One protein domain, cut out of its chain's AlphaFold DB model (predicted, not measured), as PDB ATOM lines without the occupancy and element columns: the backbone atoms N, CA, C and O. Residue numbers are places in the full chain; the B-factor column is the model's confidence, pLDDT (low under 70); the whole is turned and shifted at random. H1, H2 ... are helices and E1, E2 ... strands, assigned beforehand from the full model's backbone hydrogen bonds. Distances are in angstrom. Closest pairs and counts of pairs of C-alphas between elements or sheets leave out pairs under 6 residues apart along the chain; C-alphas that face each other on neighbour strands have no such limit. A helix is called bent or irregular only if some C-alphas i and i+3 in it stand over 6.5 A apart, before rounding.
ATOM      1  N   THR A  40     -56.693  86.819  13.142       94.38
ATOM      2  CA  THR A  40     -56.756  88.096  12.449       94.38
ATOM      3  C   THR A  40     -57.214  89.210  13.384       94.38
ATOM      4  O   THR A  40     -56.577  90.261  13.410       94.38
ATOM      5  N   ALA A  41     -58.223  88.962  14.227       94.44
ATOM      6  CA  ALA A  41     -58.717  89.934  15.200       94.44
ATOM      7  C   ALA A  41     -57.669  90.254  16.283       94.44
ATOM      8  O   ALA A  41     -57.409  91.421  16.589       94.44
ATOM      9  N   ALA A  42     -57.014  89.224  16.831       94.94
ATOM     10  CA  ALA A  42     -55.953  89.397  17.825       94.94
ATOM     11  C   ALA A  42     -54.722  90.101  17.222       94.94
ATOM     12  O   ALA A  42     -54.127  90.985  17.847       94.94
ATOM     13  N   CYS A  43     -54.370  89.761  15.980       97.06
ATOM     14  CA  CYS A  43     -53.276  90.394  15.257       97.06
ATOM     15  C   CYS A  43     -53.573  91.860  14.920       97.06
ATOM     16  O   CYS A  43     -52.708  92.715  15.089       97.06
ATOM     17  N   GLU A  44     -54.800  92.189  14.513       96.81
ATOM     18  CA  GLU A  44     -55.226  93.571  14.290       96.81
ATOM     19  C   GLU A  44     -55.072  94.423  15.554       96.81
ATOM     20  O   GLU A  44     -54.498  95.517  15.506       96.81
ATOM     21  N   ALA A  45     -55.529  93.912  16.702       96.19
ATOM     22  CA  ALA A  45     -55.372  94.588  17.986       96.19
ATOM     23  C   ALA A  45     -53.888  94.796  18.341       96.19
ATOM     24  O   ALA A  45     -53.505  95.861  18.832       96.19
ATOM     25  N   ALA A  46     -53.028  93.817  18.048       96.44
ATOM     26  CA  ALA A  46     -51.587  93.936  18.258       96.44
ATOM     27  C   ALA A  46     -50.917  94.945  17.308       96.44
ATOM     28  O   ALA A  46     -50.041  95.692  17.739       96.44
ATOM     29  N   LEU A  47     -51.335  95.016  16.041       96.62
ATOM     30  CA  LEU A  47     -50.793  95.955  15.051       96.62
ATOM     31  C   LEU A  47     -51.214  97.407  15.323       96.62
ATOM     32  O   LEU A  47     -50.446  98.333  15.070       96.62
ATOM     33  N   THR A  48     -52.410  97.615  15.874       96.31
ATOM     34  CA  THR A  48     -52.983  98.948  16.142       96.31
ATOM     35  C   THR A  48     -52.699  99.474  17.552       96.31
ATOM     36  O   THR A  48     -53.010 100.625  17.871       96.31
ATOM     37  N   THR A  49     -52.079  98.663  18.413       94.50
ATOM     38  CA  THR A  49     -51.831  99.025  19.811       94.50
ATOM     39  C   THR A  49     -50.900 100.234  19.960       94.50
ATOM     40  O   THR A  49     -49.871 100.351  19.288       94.50
ATOM     41  N   LYS A  50     -51.197 101.122  20.916       92.62
ATOM     42  CA  LYS A  50     -50.374 102.304  21.251       92.62
ATOM     43  C   LYS A  50     -49.235 102.005  22.237       92.62
ATOM     44  O   LYS A  50     -48.683 102.920  22.838       92.62
ATOM     45  N   GLN A  51     -48.900 100.730  22.421       92.19
ATOM     46  CA  GLN A  51     -47.775 100.322  23.257       92.19
ATOM     47  C   GLN A  51     -46.438 100.767  22.659       92.19
ATOM     48  O   GLN A  51     -46.330 101.097  21.475       92.19
ATOM     49  N   THR A  52     -45.408 100.735  23.498       90.25
ATOM     50  CA  THR A  52     -44.028 101.040  23.115       90.25
ATOM     51  C   THR A  52     -43.547 100.066  22.042       90.25
ATOM     52  O   THR A  52     -44.057  98.949  21.938       90.25
ATOM     53  N   ALA A  53     -42.558 100.460  21.239       91.25
ATOM     54  CA  ALA A  53     -42.140  99.685  20.070       91.25
ATOM     55  C   ALA A  53     -41.738  98.234  20.418       91.25
ATOM     56  O   ALA A  53     -42.179  97.295  19.757       91.25
ATOM     57  N   VAL A  54     -40.984  98.041  21.509       91.81
ATOM     58  CA  VAL A  54     -40.590  96.710  22.008       91.81
ATOM     59  C   VAL A  54     -41.802  95.900  22.476       91.81
ATOM     60  O   VAL A  54     -41.931  94.724  22.141       91.81
ATOM     61  N   ARG A  55     -42.732  96.513  23.219       91.75
ATOM     62  CA  ARG A  55     -43.921  95.807  23.709       91.75
ATOM     63  C   ARG A  55     -44.873  95.449  22.569       91.75
ATOM     64  O   ARG A  55     -45.393  94.336  22.555       91.75
ATOM     65  N   ARG A  56     -45.069  96.359  21.611       94.00
ATOM     66  CA  ARG A  56     -45.844  96.123  20.387       94.00
ATOM     67  C   ARG A  56     -45.266  94.950  19.601       94.00
ATOM     68  O   ARG A  56     -46.019  94.061  19.234       94.00
ATOM     69  N   LEU A  57     -43.949  94.913  19.398       94.81
ATOM     70  CA  LEU A  57     -43.259  93.797  18.748       94.81
ATOM     71  C   LEU A  57     -43.584  92.451  19.421       94.81
ATOM     72  O   LEU A  57     -43.994  91.509  18.747       94.81
ATOM     73  N   SER A  58     -43.470  92.369  20.747       93.38
ATOM     74  CA  SER A  58     -43.808  91.144  21.484       93.38
ATOM     75  C   SER A  58     -45.287  90.783  21.386       93.38
ATOM     76  O   SER A  58     -45.622  89.608  21.290       93.38
ATOM     77  N   MET A  59     -46.181  91.776  21.368       94.69
ATOM     78  CA  MET A  59     -47.610  91.545  21.146       94.69
ATOM     79  C   MET A  59     -47.901  91.045  19.731       94.69
ATOM     80  O   MET A  59     -48.754  90.178  19.582       94.69
ATOM     81  N   ILE A  60     -47.213  91.554  18.710       96.50
ATOM     82  CA  ILE A  60     -47.356  91.075  17.330       96.50
ATOM     83  C   ILE A  60     -46.944  89.608  17.258       96.50
ATOM     84  O   ILE A  60     -47.721  88.793  16.779       96.50
ATOM     85  N   ILE A  61     -45.779  89.249  17.804       95.00
ATOM     86  CA  ILE A  61     -45.330  87.853  17.827       95.00
ATOM     87  C   ILE A  61     -46.316  86.977  18.610       95.00
ATOM     88  O   ILE A  61     -46.689  85.916  18.131       95.00
ATOM     89  N   ALA A  62     -46.783  87.416  19.778       93.62
ATOM     90  CA  ALA A  62     -47.681  86.611  20.603       93.62
ATOM     91  C   ALA A  62     -49.071  86.406  19.977       93.62
ATOM     92  O   ALA A  62     -49.628  85.324  20.112       93.62
ATOM     93  N   ASN A  63     -49.631  87.419  19.304       95.19
ATOM     94  CA  ASN A  63     -51.035  87.412  18.873       95.19
ATOM     95  C   ASN A  63     -51.236  87.171  17.368       95.19
ATOM     96  O   ASN A  63     -52.334  86.812  16.953       95.19
ATOM     97  N   CYS A  64     -50.211  87.363  16.534       95.88
ATOM     98  CA  CYS A  64     -50.273  87.041  15.110       95.88
ATOM     99  C   CYS A  64     -49.722  85.626  14.895       95.88
ATOM    100  O   CYS A  64     -48.516  85.437  14.745       95.88
ATOM    101  N   GLN A  65     -50.601  84.623  14.883       94.44
ATOM    102  CA  GLN A  65     -50.230  83.201  14.863       94.44
ATOM    103  C   GLN A  65     -50.734  82.468  13.602       94.44
ATOM    104  O   GLN A  65     -51.499  81.510  13.705       94.44
ATOM    105  N   PRO A  66     -50.326  82.882  12.384       92.88
ATOM    106  CA  PRO A  66     -50.865  82.339  11.131       92.88
ATOM    107  C   PRO A  66     -50.585  80.846  10.901       92.88
ATOM    108  O   PRO A  66     -51.222  80.242  10.046       92.88
ATOM    109  N   CYS A  67     -49.634  80.249  11.625       90.00
ATOM    110  CA  CYS A  67     -49.344  78.814  11.571       90.00
ATOM    111  C   CYS A  67     -49.293  78.161  12.965       90.00
ATOM    112  O   CYS A  67     -48.657  77.123  13.137       90.00
ATOM    113  N   GLY A  68     -49.979  78.759  13.945       90.56
ATOM    114  CA  GLY A  68     -50.081  78.253  15.315       90.56
ATOM    115  C   GLY A  68     -49.192  78.977  16.329       90.56
ATOM    116  O   GLY A  68     -48.528  79.969  16.017       90.56
ATOM    117  N   ASP A  69     -49.217  78.479  17.566       90.81
ATOM    118  CA  ASP A  69     -48.534  79.082  18.710       90.81
ATOM    119  C   ASP A  69     -47.013  79.026  18.571       90.81
ATOM    120  O   ASP A  69     -46.433  77.950  18.602       90.81
ATOM    121  N   TRP A  70     -46.359  80.187  18.491       91.31
ATOM    122  CA  TRP A  70     -44.905  80.323  18.358       91.31
ATOM    123  C   TRP A  70     -44.105  79.889  19.587       91.31
ATOM    124  O   TRP A  70     -42.883  79.754  19.487       91.31
ATOM    125  N   THR A  71     -44.752  79.707  20.740       90.69
ATOM    126  CA  THR A  71     -44.088  79.473  22.029       90.69
ATOM    127  C   THR A  71     -43.048  78.348  21.973       90.69
ATOM    128  O   THR A  71     -41.911  78.610  22.368       90.69
ATOM    129  N   PRO A  72     -43.304  77.161  21.384       90.50
ATOM    130  CA  PRO A  72     -42.287  76.112  21.289       90.50
ATOM    131  C   PRO A  72     -41.064  76.516  20.450       90.50
ATOM    132  O   PRO A  72     -39.935  76.142  20.770       90.50
ATOM    133  N   LEU A  73     -41.260  77.312  19.392       89.00
ATOM    134  CA  LEU A  73     -40.152  77.842  18.596       89.00
ATOM    135  C   LEU A  73     -39.390  78.934  19.326       89.00
ATOM    136  O   LEU A  73     -38.207  79.069  19.079       89.00
ATOM    137  N   ILE A  74     -40.031  79.724  20.182       88.56
ATOM    138  CA  ILE A  74     -39.398  80.823  20.924       88.56
ATOM    139  C   ILE A  74     -38.670  80.297  22.170       88.56
ATOM    140  O   ILE A  74     -37.554  80.724  22.479       88.56
ATOM    141  N   ASP A  75     -39.256  79.312  22.845       87.06
ATOM    142  CA  ASP A  75     -38.736  78.684  24.058       87.06
ATOM    143  C   ASP A  75     -37.627  77.666  23.797       87.06
ATOM    144  O   ASP A  75     -37.027  77.157  24.743       87.06
ATOM    145  N   TRP A  76     -37.280  77.402  22.540       80.00
ATOM    146  CA  TRP A  76     -36.215  76.466  22.175       80.00
ATOM    147  C   TRP A  76     -34.839  76.811  22.785       80.00
ATOM    148  O   TRP A  76     -34.028  75.921  23.031       80.00
ATOM    149  N   ASN A  77     -34.584  78.094  23.067       72.75
ATOM    150  CA  ASN A  77     -33.362  78.571  23.724       72.75
ATOM    151  C   ASN A  77     -33.359  78.360  25.247       72.75
ATOM    152  O   ASN A  77     -32.393  78.735  25.907       72.75
ATOM    153  N   THR A  78     -34.414  77.778  25.823       68.19
ATOM    154  CA  THR A  78     -34.437  77.371  27.237       68.19
ATOM    155  C   THR A  78     -33.516  76.167  27.436       68.19
ATOM    156  O   THR A  78     -33.391  75.320  26.547       68.19
ATOM    157  N   GLN A  79     -32.833  76.094  28.577       64.25
ATOM    158  CA  GLN A  79     -31.936  74.977  28.866       64.25
ATOM    159  C   GLN A  79     -32.714  73.654  28.955       64.25
ATOM    160  O   GLN A  79     -33.868  73.616  29.375       64.25
ATOM    161  N   MET A  80     -32.077  72.544  28.557       58.66
ATOM    162  CA  MET A  80     -32.704  71.209  28.580       58.66
ATOM    163  C   MET A  80     -33.097  70.745  29.981       58.66
ATOM    164  O   MET A  80     -34.028  69.956  30.108       58.66
ATOM    165  N   THR A  81     -32.413  71.233  31.017       62.34
ATOM    166  CA  THR A  81     -32.731  70.936  32.421       62.34
ATOM    167  C   THR A  81     -34.144  71.363  32.806       62.34
ATOM    168  O   THR A  81     -34.719  70.770  33.711       62.34
ATOM    169  N   ASP A  82     -34.722  72.312  32.068       64.88
ATOM    170  CA  ASP A  82     -36.063  72.843  32.305       64.88
ATOM    171  C   ASP A  82     -37.121  72.176  31.404       64.88
ATOM    172  O   ASP A  82     -38.248  72.655  31.301       64.88
ATOM    173  N   GLY A  83     -36.765  71.084  30.712       67.00
ATOM    174  CA  GLY A  83     -37.706  70.305  29.904       67.00
ATOM    175  C   GLY A  83     -38.195  71.012  28.636       67.00
ATOM    176  O   GLY A  83     -39.341  70.809  28.246       67.00
ATOM    177  N   GLY A  84     -37.350  71.841  28.007       80.00
ATOM    178  CA  GLY A  84     -37.697  72.627  26.814       80.00
ATOM    179  C   GLY A  84     -38.356  71.828  25.666       80.00
ATOM    180  O   GLY A  84     -38.339  70.597  25.662       80.00
ATOM    181  N   PRO A  85     -38.918  72.513  24.652       86.62
ATOM    182  CA  PRO A  85     -39.820  71.890  23.682       86.62
ATOM    183  C   PRO A  85     -39.221  70.672  22.948       86.62
ATOM    184  O   PRO A  85     -38.063  70.739  22.501       86.62
ATOM    185  N   PRO A  86     -39.992  69.575  22.769       88.75
ATOM    186  CA  PRO A  86     -39.553  68.414  22.000       88.75
ATOM    187  C   PRO A  86     -39.202  68.778  20.554       88.75
ATOM    188  O   PRO A  86     -39.870  69.599  19.925       88.75
ATOM    189  N   GLU A  87     -38.187  68.124  19.985       90.00
ATOM    190  CA  GLU A  87     -37.765  68.379  18.595       90.00
ATOM    191  C   GLU A  87     -38.882  68.095  17.590       90.00
ATOM    192  O   GLU A  87     -39.061  68.860  16.647       90.00
ATOM    193  N   ALA A  88     -39.685  67.058  17.838       91.38
ATOM    194  CA  ALA A  88     -40.845  66.731  17.013       91.38
ATOM    195  C   ALA A  88     -41.891  67.862  16.995       91.38
ATOM    196  O   ALA A  88     -42.488  68.125  15.955       91.38
ATOM    197  N   THR A  89     -42.081  68.569  18.117       91.75
ATOM    198  CA  THR A  89     -42.981  69.731  18.193       91.75
ATOM    199  C   THR A  89     -42.448  70.882  17.343       91.75
ATOM    200  O   THR A  89     -43.195  71.465  16.562       91.75
ATOM    201  N   ILE A  90     -41.145  71.165  17.439       91.94
ATOM    202  CA  ILE A  90     -40.483  72.185  16.615       91.94
ATOM    203  C   ILE A  90     -40.597  71.823  15.130       91.94
ATOM    204  O   ILE A  90     -40.967  72.664  14.314       91.94
ATOM    205  N   GLU A  91     -40.330  70.569  14.768       94.19
ATOM    206  CA  GLU A  91     -40.425  70.099  13.388       94.19
ATOM    207  C   GLU A  91     -41.841  70.241  12.822       94.19
ATOM    208  O   GLU A  91     -41.996  70.776  11.723       94.19
ATOM    209  N   ALA A  92     -42.860  69.797  13.564       92.69
ATOM    210  CA  ALA A  92     -44.255  69.869  13.142       92.69
ATOM    211  C   ALA A  92     -44.687  71.317  12.870       92.69
ATOM    212  O   ALA A  92     -45.260  71.605  11.820       92.69
ATOM    213  N   MET A  93     -44.325  72.246  13.759       92.00
ATOM    214  CA  MET A  93     -44.580  73.672  13.553       92.00
ATOM    215  C   MET A  93     -43.867  74.222  12.319       92.00
ATOM    216  O   MET A  93     -44.461  74.924  11.505       92.00
ATOM    217  N   MET A  94     -42.589  73.888  12.146       93.25
ATOM    218  CA  MET A  94     -41.811  74.332  10.990       93.25
ATOM    219  C   MET A  94     -42.404  73.825   9.670       93.25
ATOM    220  O   MET A  94     -42.436  74.563   8.685       93.25
ATOM    221  N   VAL A  95     -42.910  72.588   9.643       93.38
ATOM    222  CA  VAL A  95     -43.639  72.040   8.490       93.38
ATOM    223  C   VAL A  95     -44.934  72.816   8.253       93.38
ATOM    224  O   VAL A  95     -45.143  73.286   7.136       93.38
ATOM    225  N   ALA A  96     -45.750  73.035   9.286       90.56
ATOM    226  CA  ALA A  96     -47.010  73.770   9.165       90.56
ATOM    227  C   ALA A  96     -46.823  75.221   8.684       90.56
ATOM    228  O   ALA A  96     -47.637  75.747   7.928       90.56
ATOM    229  N   CYS A  97     -45.712  75.860   9.053       91.06
ATOM    230  CA  CYS A  97     -45.352  77.203   8.595       91.06
ATOM    231  C   CYS A  97     -44.665  77.231   7.212       91.06
ATOM    232  O   CYS A  97     -44.161  78.286   6.799       91.06
ATOM    233  N   ASN A  98     -44.596  76.096   6.500       91.75
ATOM    234  CA  ASN A  98     -43.877  75.935   5.232       91.75
ATOM    235  C   ASN A  98     -42.433  76.469   5.302       91.75
ATOM    236  O   ASN A  98     -41.973  77.201   4.422       91.75
ATOM    237  N   ALA A  99     -41.723  76.156   6.390       91.69
ATOM    238  CA  ALA A  99     -40.403  76.720   6.665       91.69
ATOM    239  C   ALA A  99     -39.295  76.141   5.776       91.69
ATOM    240  O   ALA A  99     -38.297  76.802   5.514       91.69
ATOM    241  N   TYR A 100     -39.428  74.893   5.327       94.12
ATOM    242  CA  TYR A 100     -38.361  74.203   4.608       94.12
ATOM    243  C   TYR A 100     -38.530  74.337   3.094       94.12
ATOM    244  O   TYR A 100     -39.535  73.913   2.532       94.12
ATOM    245  N   CYS A 101     -37.510  74.854   2.410       93.50
ATOM    246  CA  CYS A 101     -37.497  74.938   0.949       93.50
ATOM    247  C   CYS A 101     -37.089  73.622   0.262       93.50
ATOM    248  O   CYS A 101     -37.286  73.473  -0.943       93.50
ATOM    249  N   SER A 102     -36.486  72.686   1.002       95.06
ATOM    250  CA  SER A 102     -36.044  71.376   0.519       95.06
ATOM    251  C   SER A 102     -35.869  70.368   1.667       95.06
ATOM    252  O   SER A 102     -35.873  70.723   2.849       95.06
ATOM    253  N   LYS A 103     -35.650  69.091   1.323       95.88
ATOM    254  CA  LYS A 103     -35.264  68.063   2.306       95.88
ATOM    255  C   LYS A 103     -33.894  68.344   2.942       95.88
ATOM    256  O   LYS A 103     -33.742  68.110   4.135       95.88
ATOM    257  N   ASP A 104     -32.935  68.882   2.180       95.69
ATOM    258  CA  ASP A 104     -31.610  69.266   2.699       95.69
ATOM    259  C   ASP A 104     -31.736  70.382   3.742       95.69
ATOM    260  O   ASP A 104     -31.253  70.226   4.858       95.69
ATOM    261  N   SER A 105     -32.483  71.455   3.449       94.69
ATOM    262  CA  SER A 105     -32.682  72.548   4.416       94.69
ATOM    263  C   SER A 105     -33.331  72.070   5.716       94.69
ATOM    264  O   SER A 105     -32.953  72.527   6.789       94.69
ATOM    265  N   LYS A 106     -34.267  71.114   5.630       96.31
ATOM    266  CA  LYS A 106     -34.866  70.477   6.810       96.31
ATOM    267  C   LYS A 106     -33.825  69.703   7.613       96.31
ATOM    268  O   LYS A 106     -33.699  69.917   8.814       96.31
ATOM    269  N   MET A 107     -33.073  68.825   6.952       96.69
ATOM    270  CA  MET A 107     -32.047  68.003   7.592       96.69
ATOM    271  C   MET A 107     -30.984  68.863   8.287       96.69
ATOM    272  O   MET A 107     -30.622  68.580   9.424       96.69
ATOM    273  N   GLN A 108     -30.517  69.934   7.641       95.75
ATOM    274  CA  GLN A 108     -29.502  70.817   8.220       95.75
ATOM    275  C   GLN A 108     -30.039  71.657   9.379       95.75
ATOM    276  O   GLN A 108     -29.348  71.818  10.384       95.75
ATOM    277  N   PHE A 109     -31.269  72.163   9.264       94.75
ATOM    278  CA  PHE A 109     -31.923  72.888  10.349       94.75
ATOM    279  C   PHE A 109     -32.093  71.996  11.587       94.75
ATOM    280  O   PHE A 109     -31.610  72.339  12.665       94.75
ATOM    281  N   MET A 110     -32.712  70.822  11.413       94.94
ATOM    282  CA  MET A 110     -32.956  69.882  12.510       94.94
ATOM    283  C   MET A 110     -31.648  69.337  13.091       94.94
ATOM    284  O   MET A 110     -31.532  69.209  14.303       94.94
ATOM    285  N   GLY A 111     -30.629  69.098  12.261       94.25
ATOM    286  CA  GLY A 111     -29.307  68.668  12.726       94.25
ATOM    287  C   GLY A 111     -28.541  69.732  13.520       94.25
ATOM    288  O   GLY A 111     -27.710  69.387  14.353       94.25
ATOM    289  N   ALA A 112     -28.814  71.024  13.302       91.94
ATOM    290  CA  ALA A 112     -28.192  72.116  14.055       91.94
ATOM    291  C   ALA A 112     -28.908  72.433  15.382       91.94
ATOM    292  O   ALA A 112     -28.343  73.132  16.226       91.94
ATOM    293  N   LEU A 113     -30.142  71.955  15.555       89.38
ATOM    294  CA  LEU A 113     -31.014  72.289  16.678       89.38
ATOM    295  C   LEU A 113     -30.476  71.815  18.047       89.38
ATOM    296  O   LEU A 113     -30.457  72.638  18.968       89.38
ATOM    297  N   PRO A 114     -29.979  70.566  18.208       87.94
ATOM    298  CA  PRO A 114     -29.507  70.068  19.503       87.94
ATOM    299  C   PRO A 114     -28.331  70.878  20.062       87.94
ATOM    300  O   PRO A 114     -28.330  71.250  21.233       87.94
ATOM    301  N   ASP A 115     -27.365  71.226  19.206       85.75
ATOM    302  CA  ASP A 115     -26.174  71.999  19.587       85.75
ATOM    303  C   ASP A 115     -26.498  73.416  20.053       85.75
ATOM    304  O   ASP A 115     -25.706  74.041  20.768       85.75
ATOM    305  N   ALA A 116     -27.618  73.944  19.573       84.69
ATOM    306  CA  ALA A 116     -28.022  75.319  19.751       84.69
ATOM    307  C   ALA A 116     -28.985  75.502  20.938       84.69
ATOM    308  O   ALA A 116     -29.121  76.615  21.445       84.69
ATOM    309  N   ARG A 117     -29.600  74.418  21.426       84.69
ATOM    310  CA  ARG A 117     -30.525  74.435  22.563       84.69
ATOM    311  C   ARG A 117     -29.860  74.998  23.827       84.69
ATOM    312  O   ARG A 117     -28.722  74.660  24.152       84.69
ATOM    313  N   GLY A 118     -30.575  75.865  24.545       78.50
ATOM    314  CA  GLY A 118     -30.068  76.503  25.767       78.50
ATOM    315  C   GLY A 118     -28.989  77.573  25.552       78.50
ATOM    316  O   GLY A 118     -28.453  78.086  26.535       78.50
ATOM    317  N   LYS A 119     -28.622  77.898  24.304       80.38
ATOM    318  CA  LYS A 119     -27.542  78.844  23.982       80.38
ATOM    319  C   LYS A 119     -28.094  80.066  23.256       80.38
ATOM    320  O   LYS A 119     -28.996  79.962  22.436       80.38
ATOM    321  N   LEU A 120     -27.484  81.231  23.477       72.06
ATOM    322  CA  LEU A 120     -27.751  82.449  22.697       72.06
ATOM    323  C   LEU A 120     -27.080  82.366  21.317       72.06
ATOM    324  O   LEU A 120     -26.178  83.133  20.990       72.06
ATOM    325  N   THR A 121     -27.492  81.388  20.514       79.75
ATOM    326  CA  THR A 121     -27.018  81.207  19.145       79.75
ATOM    327  C   THR A 121     -28.176  81.232  18.167       79.75
ATOM    328  O   THR A 121     -29.306  80.851  18.459       79.75
ATOM    329  N   ASN A 122     -27.866  81.694  16.969       86.56
ATOM    330  CA  ASN A 122     -28.810  81.891  15.890       86.56
ATOM    331  C   ASN A 122     -28.570  80.880  14.745       86.56
ATOM    332  O   ASN A 122     -29.216  80.937  13.702       86.56
ATOM    333  N   LYS A 123     -27.649  79.924  14.954       88.81
ATOM    334  CA  LYS A 123     -27.124  79.003  13.936       88.81
ATOM    335  C   LYS A 123     -28.204  78.229  13.164       88.81
ATOM    336  O   LYS A 123     -28.120  78.268  11.939       88.81
ATOM    337  N   PRO A 124     -29.205  77.566  13.786       91.12
ATOM    338  CA  PRO A 124     -30.212  76.822  13.021       91.12
ATOM    339  C   PRO A 124     -30.974  77.735  12.053       91.12
ATOM    340  O   PRO A 124     -31.100  77.442  10.866       91.12
ATOM    341  N   TRP A 125     -31.395  78.900  12.541       91.38
ATOM    342  CA  TRP A 125     -32.112  79.902  11.758       91.38
ATOM    343  C   TRP A 125     -31.249  80.504  10.653       91.38
ATOM    344  O   TRP A 125     -31.729  80.709   9.539       91.38
ATOM    345  N   ARG A 126     -29.962  80.733  10.928       90.19
ATOM    346  CA  ARG A 126     -29.004  81.215   9.931       90.19
ATOM    347  C   ARG A 126     -28.825  80.215   8.794       90.19
ATOM    348  O   ARG A 126     -28.915  80.606   7.639       90.19
ATOM    349  N   VAL A 127     -28.657  78.931   9.119       90.62
ATOM    350  CA  VAL A 127     -28.569  77.839   8.133       90.62
ATOM    351  C   VAL A 127     -29.823  77.795   7.260       90.62
ATOM    352  O   VAL A 127     -29.726  77.666   6.042       90.62
ATOM    353  N   LEU A 128     -31.003  77.954   7.866       91.00
ATOM    354  CA  LEU A 128     -32.257  78.014   7.122       91.00
ATOM    355  C   LEU A 128     -32.288  79.217   6.165       91.00
ATOM    356  O   LEU A 128     -32.598  79.041   4.988       91.00
ATOM    357  N   GLY A 129     -31.918  80.409   6.643       90.19
ATOM    358  CA  GLY A 129     -31.833  81.632   5.838       90.19
ATOM    359  C   GLY A 129     -30.836  81.531   4.682       90.19
ATOM    360  O   GLY A 129     -31.175  81.860   3.550       90.19
ATOM    361  N   GLU A 130     -29.637  81.004   4.935       90.38
ATOM    362  CA  GLU A 130     -28.590  80.783   3.926       90.38
ATOM    363  C   GLU A 130     -29.044  79.803   2.831       90.38
ATOM    364  O   GLU A 130     -28.724  79.986   1.657       90.38
ATOM    365  N   LYS A 131     -29.803  78.764   3.198       90.75
ATOM    366  CA  LYS A 131     -30.258  77.721   2.266       90.75
ATOM    367  C   LYS A 131     -31.512  78.090   1.488       90.75
ATOM    368  O   LYS A 131     -31.641  77.696   0.331       90.75
ATOM    369  N   CYS A 132     -32.450  78.775   2.131       90.50
ATOM    370  CA  CYS A 132     -33.772  79.025   1.569       90.50
ATOM    371  C   CYS A 132     -33.989  80.467   1.100       90.50
ATOM    372  O   CYS A 132     -34.970  80.705   0.398       90.50
ATOM    373  N   GLY A 133     -33.098  81.402   1.444       88.38
ATOM    374  CA  GLY A 133     -33.121  82.779   0.955       88.38
ATOM    375  C   GLY A 133     -34.469  83.470   1.171       88.38
ATOM    376  O   GLY A 133     -35.033  83.441   2.269       88.38
ATOM    377  N   ASP A 134     -34.999  84.032   0.086       84.69
ATOM    378  CA  ASP A 134     -36.256  84.786   0.019       84.69
ATOM    379  C   ASP A 134     -37.501  84.000   0.465       84.69
ATOM    380  O   ASP A 134     -38.546  84.600   0.726       84.69
ATOM    381  N   LYS A 135     -37.410  82.669   0.592       85.19
ATOM    382  CA  LYS A 135     -38.516  81.812   1.047       85.19
ATOM    383  C   LYS A 135     -38.723  81.808   2.553       85.19
ATOM    384  O   LYS A 135     -39.806  81.423   2.984       85.19
ATOM    385  N   VAL A 136     -37.717  82.172   3.345       81.38
ATOM    386  CA  VAL A 136     -37.739  82.107   4.828       81.38
ATOM    387  C   VAL A 136     -37.267  83.395   5.496       81.38
ATOM    388  O   VAL A 136     -37.293  83.511   6.719       81.38
ATOM    389  N   SER A 137     -36.805  84.344   4.689       70.94
ATOM    390  CA  SER A 137     -36.285  85.633   5.104       70.94
ATOM    391  C   SER A 137     -36.397  86.591   3.933       70.94
ATOM    392  O   SER A 137     -36.064  86.216   2.816       70.94
ATOM    393  N   ALA A 138     -36.745  87.854   4.172       59.00
ATOM    394  CA  ALA A 138     -36.291  88.877   3.241       59.00
ATOM    395  C   ALA A 138     -34.783  89.085   3.485       59.00
ATOM    396  O   ALA A 138     -34.354  89.680   4.474       59.00
ATOM    397  N   VAL A 139     -33.977  88.491   2.603       61.50
ATOM    398  CA  VAL A 139     -32.559  88.814   2.392       61.50
ATOM    399  C   VAL A 139     -32.356  90.342   2.377       61.50
ATOM    400  O   VAL A 139     -33.267  91.065   1.964       61.50
ATOM    401  N   PRO A 140     -31.187  90.868   2.805       60.94
ATOM    402  CA  PRO A 140     -29.880  90.202   2.723       60.94
ATOM    403  C   PRO A 140     -29.220  89.775   4.043       60.94
ATOM    404  O   PRO A 140     -28.144  89.182   3.991       60.94
ATOM    405  N   ASP A 141     -29.784  90.072   5.216       79.75
ATOM    406  CA  ASP A 141     -28.995  90.012   6.451       79.75
ATOM    407  C   ASP A 141     -29.323  88.835   7.376       79.75
ATOM    408  O   ASP A 141     -30.187  88.903   8.254       79.75
ATOM    409  N   VAL A 142     -28.551  87.758   7.229       86.06
ATOM    410  CA  VAL A 142     -28.707  86.546   8.041       86.06
ATOM    411  C   VAL A 142     -28.328  86.738   9.519       86.06
ATOM    412  O   VAL A 142     -28.575  85.850  10.335       86.06
ATOM    413  N   ARG A 143     -27.750  87.887   9.905       88.00
ATOM    414  CA  ARG A 143     -27.342  88.165  11.294       88.00
ATOM    415  C   ARG A 143     -28.523  88.207  12.258       88.00
ATOM    416  O   ARG A 143     -28.359  87.835  13.416       88.00
ATOM    417  N   PHE A 144     -29.703  88.604  11.786       90.50
ATOM    418  CA  PHE A 144     -30.913  88.685  12.609       90.50
ATOM    419  C   PHE A 144     -31.713  87.383  12.658       90.50
ATOM    420  O   PHE A 144     -32.667  87.310  13.430       90.50
ATOM    421  N   MET A 145     -31.341  86.361  11.870       90.69
ATOM    422  CA  MET A 145     -32.088  85.102  11.789       90.69
ATOM    423  C   MET A 145     -32.231  84.468  13.160       90.69
ATOM    424  O   MET A 145     -31.266  83.972  13.713       90.69
ATOM    425  N   SER A 146     -33.434  84.437  13.703       90.88
ATOM    426  CA  SER A 146     -33.754  83.830  14.991       90.88
ATOM    427  C   SER A 146     -35.182  83.290  14.948       90.88
ATOM    428  O   SER A 146     -35.912  83.559  13.995       90.88
ATOM    429  N   ALA A 147     -35.619  82.590  15.995       91.69
ATOM    430  CA  ALA A 147     -37.016  82.179  16.106       91.69
ATOM    431  C   ALA A 147     -37.990  83.381  16.080       91.69
ATOM    432  O   ALA A 147     -38.902  83.363  15.252       91.69
ATOM    433  N   PRO A 148     -37.784  84.466  16.866       93.00
ATOM    434  CA  PRO A 148     -38.579  85.689  16.716       93.00
ATOM    435  C   PRO A 148     -38.555  86.284  15.300       93.00
ATOM    436  O   PRO A 148     -39.597  86.701  14.801       93.00
ATOM    437  N   PHE A 149     -37.399  86.300  14.624       93.75
ATOM    438  CA  PHE A 149     -37.304  86.823  13.256       93.75
ATOM    439  C   PHE A 149     -38.089  85.966  12.257       93.75
ATOM    440  O   PHE A 149     -38.800  86.496  11.409       93.75
ATOM    441  N   PHE A 150     -37.993  84.640  12.380       93.44
ATOM    442  CA  PHE A 150     -38.750  83.699  11.564       93.44
ATOM    443  C   PHE A 150     -40.261  83.874  11.769       93.44
ATOM    444  O   PHE A 150     -41.000  83.969  10.790       93.44
ATOM    445  N   ALA A 151     -40.717  84.003  13.021       94.38
ATOM    446  CA  ALA A 151     -42.116  84.296  13.328       94.38
ATOM    447  C   ALA A 151     -42.575  85.598  12.649       94.38
ATOM    448  O   ALA A 151     -43.600  85.608  11.971       94.38
ATOM    449  N   LEU A 152     -41.785  86.677  12.740       95.00
ATOM    450  CA  LEU A 152     -42.085  87.936  12.051       95.00
ATOM    451  C   LEU A 152     -42.153  87.787  10.527       95.00
ATOM    452  O   LEU A 152     -43.019  88.400   9.910       95.00
ATOM    453  N   ASP A 153     -41.286  86.979   9.912       94.56
ATOM    454  CA  ASP A 153     -41.332  86.716   8.468       94.56
ATOM    455  C   ASP A 153     -42.632  86.009   8.061       94.56
ATOM    456  O   ASP A 153     -43.297  86.427   7.109       94.56
ATOM    457  N   ARG A 154     -43.053  84.994   8.823       94.94
ATOM    458  CA  ARG A 154     -44.333  84.307   8.593       94.94
ATOM    459  C   ARG A 154     -45.525  85.243   8.808       94.94
ATOM    460  O   ARG A 154     -46.443  85.256   7.988       94.94
ATOM    461  N   ILE A 155     -45.489  86.067   9.857       95.62
ATOM    462  CA  ILE A 155     -46.508  87.088  10.140       95.62
ATOM    463  C   ILE A 155     -46.587  88.103   8.997       95.62
ATOM    464  O   ILE A 155     -47.683  88.408   8.531       95.62
ATOM    465  N   ALA A 156     -45.452  88.605   8.510       95.62
ATOM    466  CA  ALA A 156     -45.395  89.577   7.421       95.62
ATOM    467  C   ALA A 156     -46.095  89.056   6.159       95.62
ATOM    468  O   ALA A 156     -46.966  89.726   5.607       95.62
ATOM    469  N   ARG A 157     -45.785  87.821   5.751       94.94
ATOM    470  CA  ARG A 157     -46.396  87.196   4.568       94.94
ATOM    471  C   ARG A 157     -47.891  86.957   4.749       94.94
ATOM    472  O   ARG A 157     -48.670  87.268   3.851       94.94
ATOM    473  N   ALA A 158     -48.299  86.442   5.909       95.12
ATOM    474  CA  ALA A 158     -49.705  86.164   6.188       95.12
ATOM    475  C   ALA A 158     -50.549  87.448   6.269       95.12
ATOM    476  O   ALA A 158     -51.629  87.522   5.690       95.12
ATOM    477  N   THR A 159     -50.046  88.482   6.950       96.19
ATOM    478  CA  THR A 159     -50.730  89.781   7.065       96.19
ATOM    479  C   THR A 159     -50.824  90.489   5.720       96.19
ATOM    480  O   THR A 159     -51.879  91.027   5.404       96.19
ATOM    481  N   ALA A 160     -49.780  90.439   4.889       95.56
ATOM    482  CA  ALA A 160     -49.798  91.033   3.554       95.56
ATOM    483  C   ALA A 160     -50.814  90.380   2.601       95.56
ATOM    484  O   ALA A 160     -51.378  91.070   1.755       95.56
ATOM    485  N   ALA A 161     -51.077  89.077   2.750       94.81
ATOM    486  CA  ALA A 161     -52.125  88.384   2.000       94.81
ATOM    487  C   ALA A 161     -53.549  88.732   2.486       94.81
ATOM    488  O   ALA A 161     -54.525  88.435   1.797       94.81
ATOM    489  N   HIS A 162     -53.686  89.360   3.659       95.19
ATOM    490  CA  HIS A 162     -54.973  89.701   4.255       95.19
ATOM    491  C   HIS A 162     -55.363  91.167   3.967       95.19
ATOM    492  O   HIS A 162     -54.667  92.078   4.430       95.19
ATOM    493  N   PRO A 163     -56.512  91.445   3.310       94.88
ATOM    494  CA  PRO A 163     -56.877  92.794   2.854       94.88
ATOM    495  C   PRO A 163     -56.881  93.866   3.950       94.88
ATOM    496  O   PRO A 163     -56.496  95.007   3.710       94.88
ATOM    497  N   LYS A 164     -57.293  93.496   5.170       95.81
ATOM    498  CA  LYS A 164     -57.350  94.413   6.318       95.81
ATOM    499  C   LYS A 164     -56.009  94.574   7.044       95.81
ATOM    500  O   LYS A 164     -55.716  95.657   7.538       95.81
ATOM    501  N   LEU A 165     -55.201  93.511   7.131       97.12
ATOM    502  CA  LEU A 165     -53.993  93.513   7.970       97.12
ATOM    503  C   LEU A 165     -52.769  94.007   7.204       97.12
ATOM    504  O   LEU A 165     -51.896  94.608   7.818       97.12
ATOM    505  N   GLY A 166     -52.715  93.806   5.885       96.19
ATOM    506  CA  GLY A 166     -51.589  94.224   5.050       96.19
ATOM    507  C   GLY A 166     -51.239  95.709   5.214       96.19
ATOM    508  O   GLY A 166     -50.091  96.013   5.547       96.19
ATOM    509  N   PRO A 167     -52.207  96.639   5.078       97.38
ATOM    510  CA  PRO A 167     -51.957  98.063   5.303       97.38
ATOM    511  C   PRO A 167     -51.501  98.387   6.732       97.38
ATOM    512  O   PRO A 167     -50.633  99.236   6.921       97.38
ATOM    513  N   LEU A 168     -52.049  97.693   7.739       97.06
ATOM    514  CA  LEU A 168     -51.677  97.892   9.141       97.06
ATOM    515  C   LEU A 168     -50.240  97.428   9.408       97.06
ATOM    516  O   LEU A 168     -49.459  98.167   9.995       97.06
ATOM    517  N   ALA A 169     -49.872  96.237   8.935       95.69
ATOM    518  CA  ALA A 169     -48.534  95.675   9.086       95.69
ATOM    519  C   ALA A 169     -47.469  96.521   8.371       95.69
ATOM    520  O   ALA A 169     -46.415  96.791   8.946       95.69
ATOM    521  N   ALA A 170     -47.764  97.007   7.162       94.56
ATOM    522  CA  ALA A 170     -46.854  97.857   6.393       94.56
ATOM    523  C   ALA A 170     -46.596  99.231   7.045       94.56
ATOM    524  O   ALA A 170     -45.556  99.846   6.797       94.56
ATOM    525  N   ALA A 171     -47.524  99.716   7.881       94.81
ATOM    526  CA  ALA A 171     -47.390 100.978   8.607       94.81
ATOM    527  C   ALA A 171     -46.542 100.863   9.888       94.81
ATOM    528  O   ALA A 171     -46.146 101.885  10.454       94.81
ATOM    529  N   VAL A 172     -46.258  99.645  10.364       93.31
ATOM    530  CA  VAL A 172     -45.487  99.427  11.592       93.31
ATOM    531  C   VAL A 172     -43.996  99.320  11.273       93.31
ATOM    532  O   VAL A 172     -43.552  98.444  10.537       93.31
ATOM    533  N   GLU A 173     -43.207 100.191  11.898       93.75
ATOM    534  CA  GLU A 173     -41.755 100.043  11.997       93.75
ATOM    535  C   GLU A 173     -41.417  99.322  13.309       93.75
ATOM    536  O   GLU A 173     -41.835  99.744  14.392       93.75
ATOM    537  N   LEU A 174     -40.691  98.208  13.210       93.88
ATOM    538  CA  LEU A 174     -40.312  97.369  14.344       93.88
ATOM    539  C   LEU A 174     -38.829  97.550  14.672       93.88
ATOM    540  O   LEU A 174     -38.002  97.514  13.763       93.88
ATOM    541  N   PRO A 175     -38.451  97.698  15.948       94.38
ATOM    542  CA  PRO A 175     -37.048  97.677  16.328       94.38
ATOM    543  C   PRO A 175     -36.503  96.249  16.205       94.38
ATOM    544  O   PRO A 175     -37.208  95.283  16.505       94.38
ATOM    545  N   LEU A 176     -35.238  96.111  15.813       94.31
ATOM    546  CA  LEU A 176     -34.500  94.847  15.869       94.31
ATOM    547  C   LEU A 176     -33.450  94.886  16.991       94.31
ATOM    548  O   LEU A 176     -32.989  95.971  17.364       94.31
TER     549      LEU A 176
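AT A GLANCE: This is residues 40 to 176 of the 374 residues of an uncharacterized protein of Deltaproteobacteria bacterium (UniProt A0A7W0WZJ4). Helix H7 runs through the middle and bridges two groups of helices: the hairpin of H1 and H2 with H8 beside H1 on one side, and H3, H4 and the hairpin of H5 and H6 on the other. The short strand E1 ends the printed part near H2. The printed part has 137 residues, with eight named helices followed by one named strand, and its class is mostly helix. It is compact and rounded, with a radius of gyration of the C-alphas of 14.8 A and spans of 38 by 32 by 25 A.

IN THESE COORDINATES: H7, residues 147 to 160, is 20.0 A long, from C-alpha 147 at (-37.016, 82.179, 16.106) to C-alpha 160 at (-49.798, 91.033, 3.554). H5, residues 103 to 116, is 20.2 A long, and H6, residues 123 to 135, is 17.4 A. H3 is residues 71 to 77, 10.9 A, and H4 is residues 87 to 96, 14.3 A. H1 is residues 40 to 48, 12.1 A, beginning at C-alpha 40 at (-56.756, 88.096, 12.449); H2 is residues 53 to 63, 15.2 A. H8 is residues 165 to 170, 8.5 A, and E1 is residues 173 to 175, 6.8 A.

HOW THE PARTS SIT: H7 is the hub and touches H2, H3 and H8. It is about perpendicular to H2, at 76 degrees, with C-alphas Ile 61 and Ala 151 closest at 6.6 A. With residues 156 to 160 alone it touches H8, C-alphas Ala 160 and Gly 166 being closest at 4.0 A. With residues 147 to 148 alone it only just touches H3, with 3 pairs of C-alphas within 8 A, the closest Ile 74 and Ala 147 at 5.5 A. H1 and H2 form a helical hairpin, a shallow tilt of 1 degrees, opposite ways, with C-alphas Ala 46 and Ile 60 closest at 5.2 A. H1 touches H8, closest C-alphas Leu 47 and Leu 168 at 6.3 A. The closest C-alphas of H2 and E1 are Leu 57 and Leu 174, 6.4 A; E1 pairs with no named strand. H3 touches H4 at a steep tilt of 48 degrees, closest C-alphas Leu 73 and Ile 90 at 6.0 A. H4 is close to H5 but not clearly touching, closest C-alphas Glu 91 and Met 110 at 7.5 A. H5 and H6 form a helical hairpin, closest C-alphas Phe 109 and Pro 124 at 5.1 A. H5 and H7 are apart. Every O i to N i+4 pair is within hydrogen-bond range in H1, H2, H4, H7 and H8, against 2 of 3 in H3, 7 of 10 in H5 and 7 of 9 in H6. H3 is irregular, with C-alphas 74 and 77 7.0 A apart, as is H6, with 131 and 134 9.5 A apart, and H5 only just, with 111 and 114 6.9 A apart.

THE WHOLE: The C-alphas farthest apart are those of Thr 81 and Pro 163, 44.0 A. The printed part has no cut, and the link from H6 to H7 is long, with 11 residues. The mean pLDDT of the printed part is 89.6; residues 78 to 83 and 138 to 140 are under 70.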